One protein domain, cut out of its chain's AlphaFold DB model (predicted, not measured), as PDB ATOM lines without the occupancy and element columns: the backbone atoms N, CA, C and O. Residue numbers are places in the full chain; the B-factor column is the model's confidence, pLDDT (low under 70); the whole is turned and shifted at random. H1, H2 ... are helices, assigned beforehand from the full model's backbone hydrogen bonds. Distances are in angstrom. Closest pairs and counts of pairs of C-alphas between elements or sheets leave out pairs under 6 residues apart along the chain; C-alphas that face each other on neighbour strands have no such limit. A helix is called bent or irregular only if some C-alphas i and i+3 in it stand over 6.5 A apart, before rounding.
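AT A GLANCE: This is residues 704 to 780 of the 783 residues of an uncharacterized protein of Candidatus Bathyarchaeota archaeon (UniProt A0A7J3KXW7). The model is a loose, bent arch of three helices: H1 bends partway along, its second arm H1b and H2 run side by side as a helical hairpin in one limb, and H3 turns off sharply from the end of H2 into the other limb. There H1a and H3 run out from the bend, and their far parts, residues 704 to 711 and 766 to 780, stick out, as does the loop at the hairpin's tip within residues 732 to 742. The printed part has 77 residues with three named helices, in the order H1, H2, H3, and no named strand; the class is all helix. The whole is loose, with a radius of gyration of the C-alphas of 16.5 A, and spans 52 by 26 by 22 A.

IN THESE COORDINATES: H1 covers residues 704 to 732 and by its hydrogen bonds was assigned as one helix, but it is bent: C-alphas 719 and 722 are 7.6 A apart. Its arm H1a, residues 704 to 719, begins with C-alpha 704 at (81.220, 103.516, 58.990) and measures 22.1 A from first to last C-alpha. Its arm H1b, residues 722 to 732, measures 15.2 A. H2, residues 740 to 757, begins with C-alpha 740 at (64.200, 134.755, 52.923) and measures 25.5 A. H3, residues 759 to 778, measures 29.2 A and ends with C-alpha 778 at (98.147, 112.050, 49.021).

HOW THE PARTS SIT: H1a and H1b stand at a steep tilt of 64 degrees. H1b and H2 form a helical hairpin and run opposite ways at a shallow tilt of 16 degrees. They only just touch, with 3 pairs of C-alphas within 8 A, the closest being those of Glu 723 and Ile 751 at 7.0 A; H2 takes part with residues 747 to 751 alone. H1a and H2 only just touch, also with 3 such pairs, and only at their ends; the closest C-alphas are those of Val 719 and Gln 755, 7.0 A apart, and the lines are about perpendicular at 80 degrees. H2 and H3 are close but not clearly touching, with the C-alphas of Met 756 and Lys 762 closest at 6.3 A, and about perpendicular at 83 degrees. H1a and H3 are near each other, with 8 pairs of C-alphas within 10 A, while H1b and H3 are apart. In H1a, H1b, H2 and H3 every O i to N i+4 pair is within hydrogen-bond range.

THE WHOLE: The two C-alphas farthest apart, those of Arg 735 and Lys 778, are 52.5 A apart. The printed part has no cut. The link from H1 to H2 is short, with 7 residues, and that from H2 to H3 is tight, with 1 residue. The mean pLDDT of the printed part is 86.8; residues 735, 737 and 739 are under 70.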
ATOM      1  N   GLU A 704      80.696 102.906  57.769       85.94
ATOM      2  CA  GLU A 704      81.220 103.516  58.990       85.94
ATOM      3  C   GLU A 704      81.243 105.049  58.896       85.94
ATOM      4  O   GLU A 704      81.032 105.747  59.887       85.94
ATOM      5  N   LEU A 705      81.487 105.592  57.697       84.00
ATOM      6  CA  LEU A 705      81.408 107.032  57.453       84.00
ATOM      7  C   LEU A 705      79.953 107.498  57.376       84.00
ATOM      8  O   LEU A 705      79.650 108.585  57.865       84.00
ATOM      9  N   GLU A 706      79.057 106.691  56.803       82.75
ATOM     10  CA  GLU A 706      77.619 106.980  56.807       82.75
ATOM     11  C   GLU A 706      77.049 106.987  58.230       82.75
ATOM     12  O   GLU A 706      76.361 107.937  58.602       82.75
ATOM     13  N   GLU A 707      77.394 105.984  59.042       88.50
ATOM     14  CA  GLU A 707      77.019 105.887  60.454       88.50
ATOM     15  C   GLU A 707      77.547 107.087  61.239       88.50
ATOM     16  O   GLU A 707      76.778 107.763  61.919       88.50
ATOM     17  N   PHE A 708      78.830 107.429  61.077       90.75
ATOM     18  CA  PHE A 708      79.400 108.621  61.699       90.75
ATOM     19  C   PHE A 708      78.637 109.896  61.311       90.75
ATOM     20  O   PHE A 708      78.278 110.681  62.188       90.75
ATOM     21  N   ILE A 709      78.354 110.111  60.020       87.88
ATOM     22  CA  ILE A 709      77.609 111.291  59.553       87.88
ATOM     23  C   ILE A 709      76.187 111.301  60.124       87.88
ATOM     24  O   ILE A 709      75.697 112.372  60.480       87.88
ATOM     25  N   SER A 710      75.517 110.148  60.193       87.12
ATOM     26  CA  SER A 710      74.161 110.033  60.737       87.12
ATOM     27  C   SER A 710      74.136 110.366  62.226       87.12
ATOM     28  O   SER A 710      73.457 111.309  62.626       87.12
ATOM     29  N   THR A 711      74.954 109.678  63.023       91.00
ATOM     30  CA  THR A 711      75.061 109.885  64.473       91.00
ATOM     31  C   THR A 711      75.487 111.313  64.802       91.00
ATOM     32  O   THR A 711      74.950 111.944  65.708       91.00
ATOM     33  N   PHE A 712      76.418 111.881  64.032       92.19
ATOM     34  CA  PHE A 712      76.845 113.262  64.236       92.19
ATOM     35  C   PHE A 712      75.752 114.273  63.862       92.19
ATOM     36  O   PHE A 712      75.614 115.291  64.532       92.19
ATOM     37  N   LYS A 713      74.928 114.004  62.839       89.88
ATOM     38  CA  LYS A 713      73.753 114.839  62.529       89.88
ATOM     39  C   LYS A 713      72.703 114.789  63.632       89.88
ATOM     40  O   LYS A 713      72.136 115.833  63.934       89.88
ATOM     41  N   GLU A 714      72.437 113.617  64.201       90.75
ATOM     42  CA  GLU A 714      71.526 113.466  65.346       90.75
ATOM     43  C   GLU A 714      72.036 114.270  66.543       90.75
ATOM     44  O   GLU A 714      71.305 115.092  67.090       90.75
ATOM     45  N   TYR A 715      73.328 114.152  66.854       93.56
ATOM     46  CA  TYR A 715      73.966 114.963  67.887       93.56
ATOM     47  C   TYR A 715      73.839 116.473  67.622       93.56
ATOM     48  O   TYR A 715      73.448 117.228  68.507       93.56
ATOM     49  N   LEU A 716      74.103 116.935  66.393       91.56
ATOM     50  CA  LEU A 716      73.925 118.347  66.035       91.56
ATOM     51  C   LEU A 716      72.468 118.805  66.195       91.56
ATOM     52  O   LEU A 716      72.234 119.924  66.636       91.56
ATOM     53  N   GLN A 717      71.483 117.953  65.889       89.25
ATOM     54  CA  GLN A 717      70.072 118.276  66.124       89.25
ATOM     55  C   GLN A 717      69.766 118.468  67.612       89.25
ATOM     56  O   GLN A 717      68.991 119.364  67.941       89.25
ATOM     57  N   GLU A 718      70.375 117.675  68.497       90.50
ATOM     58  CA  GLU A 718      70.260 117.852  69.949       90.50
ATOM     59  C   GLU A 718      70.928 119.154  70.411       90.50
ATOM     60  O   GLU A 718      70.304 119.948  71.116       90.50
ATOM     61  N   VAL A 719      72.155 119.426  69.951       90.31
ATOM     62  CA  VAL A 719      72.889 120.673  70.243       90.31
ATOM     63  C   VAL A 719      72.090 121.897  69.787       90.31
ATOM     64  O   VAL A 719      71.996 122.906  70.496       90.31
ATOM     65  N   ASP A 720      71.461 121.817  68.619       91.44
ATOM     66  CA  ASP A 720      70.723 122.923  68.023       91.44
ATOM     67  C   ASP A 720      69.275 123.029  68.519       91.44
ATOM     68  O   ASP A 720      68.653 124.066  68.289       91.44
ATOM     69  N   ALA A 721      68.731 122.025  69.217       89.25
ATOM     70  CA  ALA A 721      67.299 121.897  69.517       89.25
ATOM     71  C   ALA A 721      66.684 123.161  70.142       89.25
ATOM     72  O   ALA A 721      65.686 123.688  69.637       89.25
ATOM     73  N   ASP A 722      67.311 123.693  71.192       88.56
ATOM     74  CA  ASP A 722      66.838 124.901  71.880       88.56
ATOM     75  C   ASP A 722      66.918 126.145  70.985       88.56
ATOM     76  O   ASP A 722      66.027 126.996  70.989       88.56
ATOM     77  N   GLU A 723      67.967 126.231  70.164       90.00
ATOM     78  CA  GLU A 723      68.206 127.376  69.283       90.00
ATOM     79  C   GLU A 723      67.239 127.369  68.102       90.00
ATOM     80  O   GLU A 723      66.633 128.387  67.777       90.00
ATOM     81  N   ILE A 724      67.026 126.197  67.503       88.50
ATOM     82  CA  ILE A 724      66.029 125.967  66.460       88.50
ATOM     83  C   ILE A 724      64.635 126.276  67.000       88.50
ATOM     84  O   ILE A 724      63.847 126.903  66.296       88.50
ATOM     85  N   THR A 725      64.321 125.881  68.235       89.12
ATOM     86  CA  THR A 725      63.028 126.182  68.865       89.12
ATOM     87  C   THR A 725      62.848 127.688  69.056       89.12
ATOM     88  O   THR A 725      61.819 128.236  68.653       89.12
ATOM     89  N   ALA A 726      63.869 128.388  69.561       88.06
ATOM     90  CA  ALA A 726      63.854 129.842  69.700       88.06
ATOM     91  C   ALA A 726      63.729 130.561  68.343       88.06
ATOM     92  O   ALA A 726      62.950 131.505  68.199       88.06
ATOM     93  N   ILE A 727      64.460 130.112  67.320       88.62
ATOM     94  CA  ILE A 727      64.375 130.643  65.953       88.62
ATOM     95  C   ILE A 727      62.983 130.392  65.366       88.62
ATOM     96  O   ILE A 727      62.396 131.312  64.802       88.62
ATOM     97  N   ARG A 728      62.417 129.191  65.528       88.38
ATOM     98  CA  ARG A 728      61.069 128.854  65.046       88.38
ATOM     99  C   ARG A 728      60.004 129.743  65.672       88.38
ATOM    100  O   ARG A 728      59.164 130.246  64.935       88.38
ATOM    101  N   GLU A 729      60.046 129.983  66.980       87.44
ATOM    102  CA  GLU A 729      59.087 130.885  67.637       87.44
ATOM    103  C   GLU A 729      59.255 132.350  67.194       87.44
ATOM    104  O   GLU A 729      58.258 133.048  66.992       87.44
ATOM    105  N   ASN A 730      60.488 132.800  66.924       84.44
ATOM    106  CA  ASN A 730      60.735 134.117  66.324       84.44
ATOM    107  C   ASN A 730      60.173 134.219  64.893       84.44
ATOM    108  O   ASN A 730      59.533 135.213  64.551       84.44
ATOM    109  N   LEU A 731      60.372 133.193  64.059       86.62
ATOM    110  CA  LEU A 731      59.880 133.155  62.676       86.62
ATOM    111  C   LEU A 731      58.352 133.003  62.598       86.62
ATOM    112  O   LEU A 731      57.726 133.531  61.682       86.62
ATOM    113  N   LYS A 732      57.734 132.322  63.568       84.25
ATOM    114  CA  LYS A 732      56.280 132.103  63.642       84.25
ATOM    115  C   LYS A 732      55.489 133.399  63.822       84.25
ATOM    116  O   LYS A 732      54.370 133.498  63.329       84.25
ATOM    117  N   ASN A 733      56.076 134.388  64.496       80.69
ATOM    118  CA  ASN A 733      55.461 135.692  64.760       80.69
ATOM    119  C   ASN A 733      56.099 136.829  63.938       80.69
ATOM    120  O   ASN A 733      55.996 138.001  64.313       80.69
ATOM    121  N   TRP A 734      56.766 136.498  62.827       81.69
ATOM    122  CA  TRP A 734      57.470 137.475  62.001       81.69
ATOM    123  C   TRP A 734      56.492 138.448  61.330       81.69
ATOM    124  O   TRP A 734      55.554 138.040  60.644       81.69
ATOM    125  N   ARG A 735      56.699 139.756  61.519       69.12
ATOM    126  CA  ARG A 735      55.872 140.797  60.889       69.12
ATOM    127  C   ARG A 735      56.557 141.320  59.631       69.12
ATOM    128  O   ARG A 735      57.600 141.951  59.731       69.12
ATOM    129  N   GLY A 736      55.929 141.119  58.473       74.94
ATOM    130  CA  GLY A 736      56.391 141.640  57.180       74.94
ATOM    131  C   GLY A 736      56.708 140.545  56.158       74.94
ATOM    132  O   GLY A 736      56.472 139.366  56.405       74.94
ATOM    133  N   LEU A 737      57.228 140.954  54.998       69.75
ATOM    134  CA  LEU A 737      57.717 140.077  53.929       69.75
ATOM    135  C   LEU A 737      59.182 140.427  53.656       69.75
ATOM    136  O   LEU A 737      59.476 141.327  52.874       69.75
ATOM    137  N   GLU A 738      60.086 139.735  54.340       78.81
ATOM    138  CA  GLU A 738      61.532 139.936  54.216       78.81
ATOM    139  C   GLU A 738      62.149 138.998  53.168       78.81
ATOM    140  O   GLU A 738      61.569 137.967  52.809       78.81
ATOM    141  N   LYS A 739      63.355 139.316  52.684       69.88
ATOM    142  CA  LYS A 739      64.100 138.431  51.774       69.88
ATOM    143  C   LYS A 739      64.564 137.175  52.519       69.88
ATOM    144  O   LYS A 739      65.521 137.217  53.290       69.88
ATOM    145  N   THR A 740      63.938 136.032  52.233       77.88
ATOM    146  CA  THR A 740      64.200 134.755  52.923       77.88
ATOM    147  C   THR A 740      65.667 134.335  52.897       77.88
ATOM    148  O   THR A 740      66.137 133.773  53.873       77.88
ATOM    149  N   VAL A 741      66.414 134.652  51.833       73.69
ATOM    150  CA  VAL A 741      67.843 134.305  51.716       73.69
ATOM    151  C   VAL A 741      68.689 134.979  52.803       73.69
ATOM    152  O   VAL A 741      69.599 134.358  53.351       73.69
ATOM    153  N   GLU A 742      68.392 136.233  53.151       78.69
ATOM    154  CA  GLU A 742      69.129 136.972  54.184       78.69
ATOM    155  C   GLU A 742      68.801 136.436  55.580       78.69
ATOM    156  O   GLU A 742      69.707 136.207  56.381       78.69
ATOM    157  N   ILE A 743      67.524 136.134  55.833       81.38
ATOM    158  CA  ILE A 743      67.079 135.490  57.076       81.38
ATOM    159  C   ILE A 743      67.672 134.087  57.200       81.38
ATOM    160  O   ILE A 743      68.174 133.727  58.258       81.38
ATOM    161  N   GLU A 744      67.651 133.295  56.130       79.44
ATOM    162  CA  GLU A 744      68.213 131.947  56.112       79.44
ATOM    163  C   GLU A 744      69.718 131.987  56.374       79.44
ATOM    164  O   GLU A 744      70.218 131.171  57.145       79.44
ATOM    165  N   ARG A 745      70.438 132.965  55.806       84.00
ATOM    166  CA  ARG A 745      71.853 133.195  56.111       84.00
ATOM    167  C   ARG A 745      72.059 133.541  57.585       84.00
ATOM    168  O   ARG A 745      72.888 132.903  58.219       84.00
ATOM    169  N   MET A 746      71.285 134.471  58.147       84.94
ATOM    170  CA  MET A 746      71.363 134.826  59.572       84.94
ATOM    171  C   MET A 746      71.053 133.635  60.488       84.94
ATOM    172  O   MET A 746      71.740 133.418  61.482       84.94
ATOM    173  N   VAL A 747      70.035 132.841  60.150       87.38
ATOM    174  CA  VAL A 747      69.659 131.616  60.872       87.38
ATOM    175  C   VAL A 747      70.786 130.589  60.800       87.38
ATOM    176  O   VAL A 747      71.183 130.056  61.833       87.38
ATOM    177  N   LYS A 748      71.344 130.353  59.607       87.94
ATOM    178  CA  LYS A 748      72.482 129.448  59.402       87.94
ATOM    179  C   LYS A 748      73.717 129.911  60.167       87.94
ATOM    180  O   LYS A 748      74.335 129.087  60.822       87.94
ATOM    181  N   GLU A 749      74.057 131.197  60.131       89.69
ATOM    182  CA  GLU A 749      75.186 131.771  60.879       89.69
ATOM    183  C   GLU A 749      74.995 131.616  62.392       89.69
ATOM    184  O   GLU A 749      75.934 131.263  63.101       89.69
ATOM    185  N   ARG A 750      73.774 131.824  62.894       90.44
ATOM    186  CA  ARG A 750      73.443 131.700  64.317       90.44
ATOM    187  C   ARG A 750      73.513 130.251  64.806       90.44
ATOM    188  O   ARG A 750      74.131 129.995  65.837       90.44
ATOM    189  N   ILE A 751      72.961 129.314  64.033       91.38
ATOM    190  CA  ILE A 751      73.081 127.870  64.289       91.38
ATOM    191  C   ILE A 751      74.554 127.450  64.216       91.38
ATOM    192  O   ILE A 751      75.070 126.868  65.162       91.38
ATOM    193  N   LEU A 752      75.268 127.830  63.155       90.00
ATOM    194  CA  LEU A 752      76.681 127.494  62.983       90.00
ATOM    195  C   LEU A 752      77.536 128.044  64.130       90.00
ATOM    196  O   LEU A 752      78.400 127.339  64.631       90.00
ATOM    197  N   THR A 753      77.283 129.271  64.587       90.88
ATOM    198  CA  THR A 753      77.991 129.857  65.737       90.88
ATOM    199  C   THR A 753      77.777 129.024  66.997       90.88
ATOM    200  O   THR A 753      78.725 128.791  67.743       90.88
ATOM    201  N   LYS A 754      76.553 128.532  67.229       91.06
ATOM    202  CA  LYS A 754      76.259 127.632  68.348       91.06
ATOM    203  C   LYS A 754      77.011 126.308  68.208       91.06
ATOM    204  O   LYS A 754      77.715 125.925  69.138       91.06
ATOM    205  N   GLN A 755      76.950 125.681  67.035       91.12
ATOM    206  CA  GLN A 755      77.684 124.448  66.736       91.12
ATOM    207  C   GLN A 755      79.200 124.624  66.918       91.12
ATOM    208  O   GLN A 755      79.851 123.770  67.499       91.12
ATOM    209  N   MET A 756      79.778 125.747  66.477       89.81
ATOM    210  CA  MET A 756      81.216 126.027  66.618       89.81
ATOM    211  C   MET A 756      81.650 126.251  68.066       89.81
ATOM    212  O   MET A 756      82.843 126.165  68.352       89.81
ATOM    213  N   ASN A 757      80.717 126.542  68.970       91.31
ATOM    214  CA  ASN A 757      81.001 126.691  70.392       91.31
ATOM    215  C   ASN A 757      80.907 125.368  71.159       91.31
ATOM    216  O   ASN A 757      81.451 125.302  72.261       91.31
ATOM    217  N   ASP A 758      80.295 124.336  70.580       95.50
ATOM    218  CA  ASP A 758      80.223 123.005  71.171       95.50
ATOM    219  C   ASP A 758      81.592 122.299  71.151       95.50
ATOM    220  O   ASP A 758      82.306 122.288  70.142       95.50
ATOM    221  N   GLU A 759      81.988 121.724  72.287       92.56
ATOM    222  CA  GLU A 759      83.318 121.127  72.459       92.56
ATOM    223  C   GLU A 759      83.509 119.851  71.625       92.56
ATOM    224  O   GLU A 759      84.583 119.656  71.046       92.56
ATOM    225  N   LEU A 760      82.477 119.010  71.490       91.06
ATOM    226  CA  LEU A 760      82.568 117.787  70.694       91.06
ATOM    227  C   LEU A 760      82.617 118.120  69.201       91.06
ATOM    228  O   LEU A 760      83.395 117.516  68.460       91.06
ATOM    229  N   VAL A 761      81.855 119.124  68.755       91.25
ATOM    230  CA  VAL A 761      81.928 119.621  67.372       91.25
ATOM    231  C   VAL A 761      83.329 120.150  67.051       91.25
ATOM    232  O   VAL A 761      83.880 119.802  66.003       91.25
ATOM    233  N   LYS A 762      83.952 120.935  67.943       91.88
ATOM    234  CA  LYS A 762      85.341 121.406  67.768       91.88
ATOM    235  C   LYS A 762      86.328 120.244  67.660       91.88
ATOM    236  O   LYS A 762      87.203 120.261  66.788       91.88
ATOM    237  N   GLU A 763      86.197 119.233  68.518       92.56
ATOM    238  CA  GLU A 763      87.056 118.047  68.491       92.56
ATOM    239  C   GLU A 763      86.908 117.276  67.171       92.56
ATOM    240  O   GLU A 763      87.905 116.934  66.525       92.56
ATOM    241  N   VAL A 764      85.668 117.045  66.740       91.38
ATOM    242  CA  VAL A 764      85.350 116.375  65.477       91.38
ATOM    243  C   VAL A 764      85.920 117.150  64.289       91.38
ATOM    244  O   VAL A 764      86.583 116.557  63.437       91.38
ATOM    245  N   LEU A 765      85.745 118.473  64.244       91.56
ATOM    246  CA  LEU A 765      86.285 119.314  63.175       91.56
ATOM    247  C   LEU A 765      87.809 119.285  63.113       91.56
ATOM    248  O   LEU A 765      88.370 119.219  62.018       91.56
ATOM    249  N   LYS A 766      88.486 119.279  64.266       92.25
ATOM    250  CA  LYS A 766      89.942 119.127  64.324       92.25
ATOM    251  C   LYS A 766      90.380 117.801  63.694       92.25
ATOM    252  O   LYS A 766      91.242 117.803  62.816       92.25
ATOM    253  N   LYS A 767      89.742 116.687  64.070       92.94
ATOM    254  CA  LYS A 767      90.039 115.355  63.507       92.94
ATOM    255  C   LYS A 767      89.743 115.285  62.004       92.94
ATOM    256  O   LYS A 767      90.560 114.768  61.245       92.94
ATOM    257  N   ILE A 768      88.619 115.848  61.550       91.75
ATOM    258  CA  ILE A 768      88.287 115.951  60.118       91.75
ATOM    259  C   ILE A 768      89.342 116.782  59.377       91.75
ATOM    260  O   ILE A 768      89.752 116.401  58.280       91.75
ATOM    261  N   GLY A 769      89.819 117.882  59.965       87.44
ATOM    262  CA  GLY A 769      90.884 118.720  59.411       87.44
ATOM    263  C   GLY A 769      92.199 117.959  59.229       87.44
ATOM    264  O   GLY A 769      92.785 117.994  58.146       87.44
ATOM    265  N   GLU A 770      92.619 117.198  60.241       91.88
ATOM    266  CA  GLU A 770      93.803 116.329  60.180       91.88
ATOM    267  C   GLU A 770      93.676 115.250  59.090       91.88
ATOM    268  O   GLU A 770      94.609 115.022  58.317       91.88
ATOM    269  N   ILE A 771      92.511 114.602  58.982       90.31
ATOM    270  CA  ILE A 771      92.231 113.606  57.935       90.31
ATOM    271  C   ILE A 771      92.235 114.264  56.549       90.31
ATOM    272  O   ILE A 771      92.825 113.731  55.607       90.31
ATOM    273  N   THR A 772      91.630 115.443  56.419       87.25
ATOM    274  CA  THR A 772      91.564 116.195  55.160       87.25
ATOM    275  C   THR A 772      92.957 116.597  54.682       87.25
ATOM    276  O   THR A 772      93.248 116.462  53.493       87.25
ATOM    277  N   ALA A 773      93.838 117.033  55.588       85.25
ATOM    278  CA  ALA A 773      95.230 117.345  55.270       85.25
ATOM    279  C   ALA A 773      95.964 116.117  54.703       85.25
ATOM    280  O   ALA A 773      96.542 116.201  53.619       85.25
ATOM    281  N   LYS A 774      95.831 114.952  55.354       88.25
ATOM    282  CA  LYS A 774      96.400 113.679  54.871       88.25
ATOM    283  C   LYS A 774      95.866 113.279  53.488       88.25
ATOM    284  O   LYS A 774      96.608 112.746  52.664       88.25
ATOM    285  N   ILE A 775      94.581 113.520  53.213       85.12
ATOM    286  CA  ILE A 775      93.971 113.242  51.901       85.12
ATOM    287  C   ILE A 775      94.509 114.198  50.825       85.12
ATOM    288  O   ILE A 775      94.791 113.754  49.710       85.12
ATOM    289  N   ARG A 776      94.656 115.496  51.134       82.00
ATOM    290  CA  ARG A 776      95.200 116.505  50.205       82.00
ATOM    291  C   ARG A 776      96.653 116.215  49.838       82.00
ATOM    292  O   ARG A 776      96.970 116.214  48.651       82.00
ATOM    293  N   GLU A 777      97.474 115.877  50.830       84.31
ATOM    294  CA  GLU A 777      98.874 115.471  50.655       84.31
ATOM    295  C   GLU A 777      98.988 114.273  49.699       84.31
ATOM    296  O   GLU A 777      99.703 114.332  48.700       84.31
ATOM    297  N   LYS A 778      98.184 113.223  49.912       84.75
ATOM    298  CA  LYS A 778      98.147 112.050  49.021       84.75
ATOM    299  C   LYS A 778      97.685 112.351  47.593       84.75
ATOM    300  O   LYS A 778      98.013 111.592  46.686       84.75
ATOM    301  N   ARG A 779      96.900 113.409  47.381       80.06
ATOM    302  CA  ARG A 779      96.410 113.816  46.054       80.06
ATOM    303  C   ARG A 779      97.347 114.785  45.325       80.06
ATOM    304  O   ARG A 779      97.035 115.158  44.198       80.06
ATOM    305  N   GLY A 780      98.467 115.185  45.934       77.88
ATOM    306  CA  GLY A 780      99.428 116.111  45.327       77.88
ATOM    307  C   GLY A 780      98.923 117.554  45.207       77.88
ATOM    308  O   GLY A 780      99.504 118.335  44.456       77.88
TER     309      GLY A 780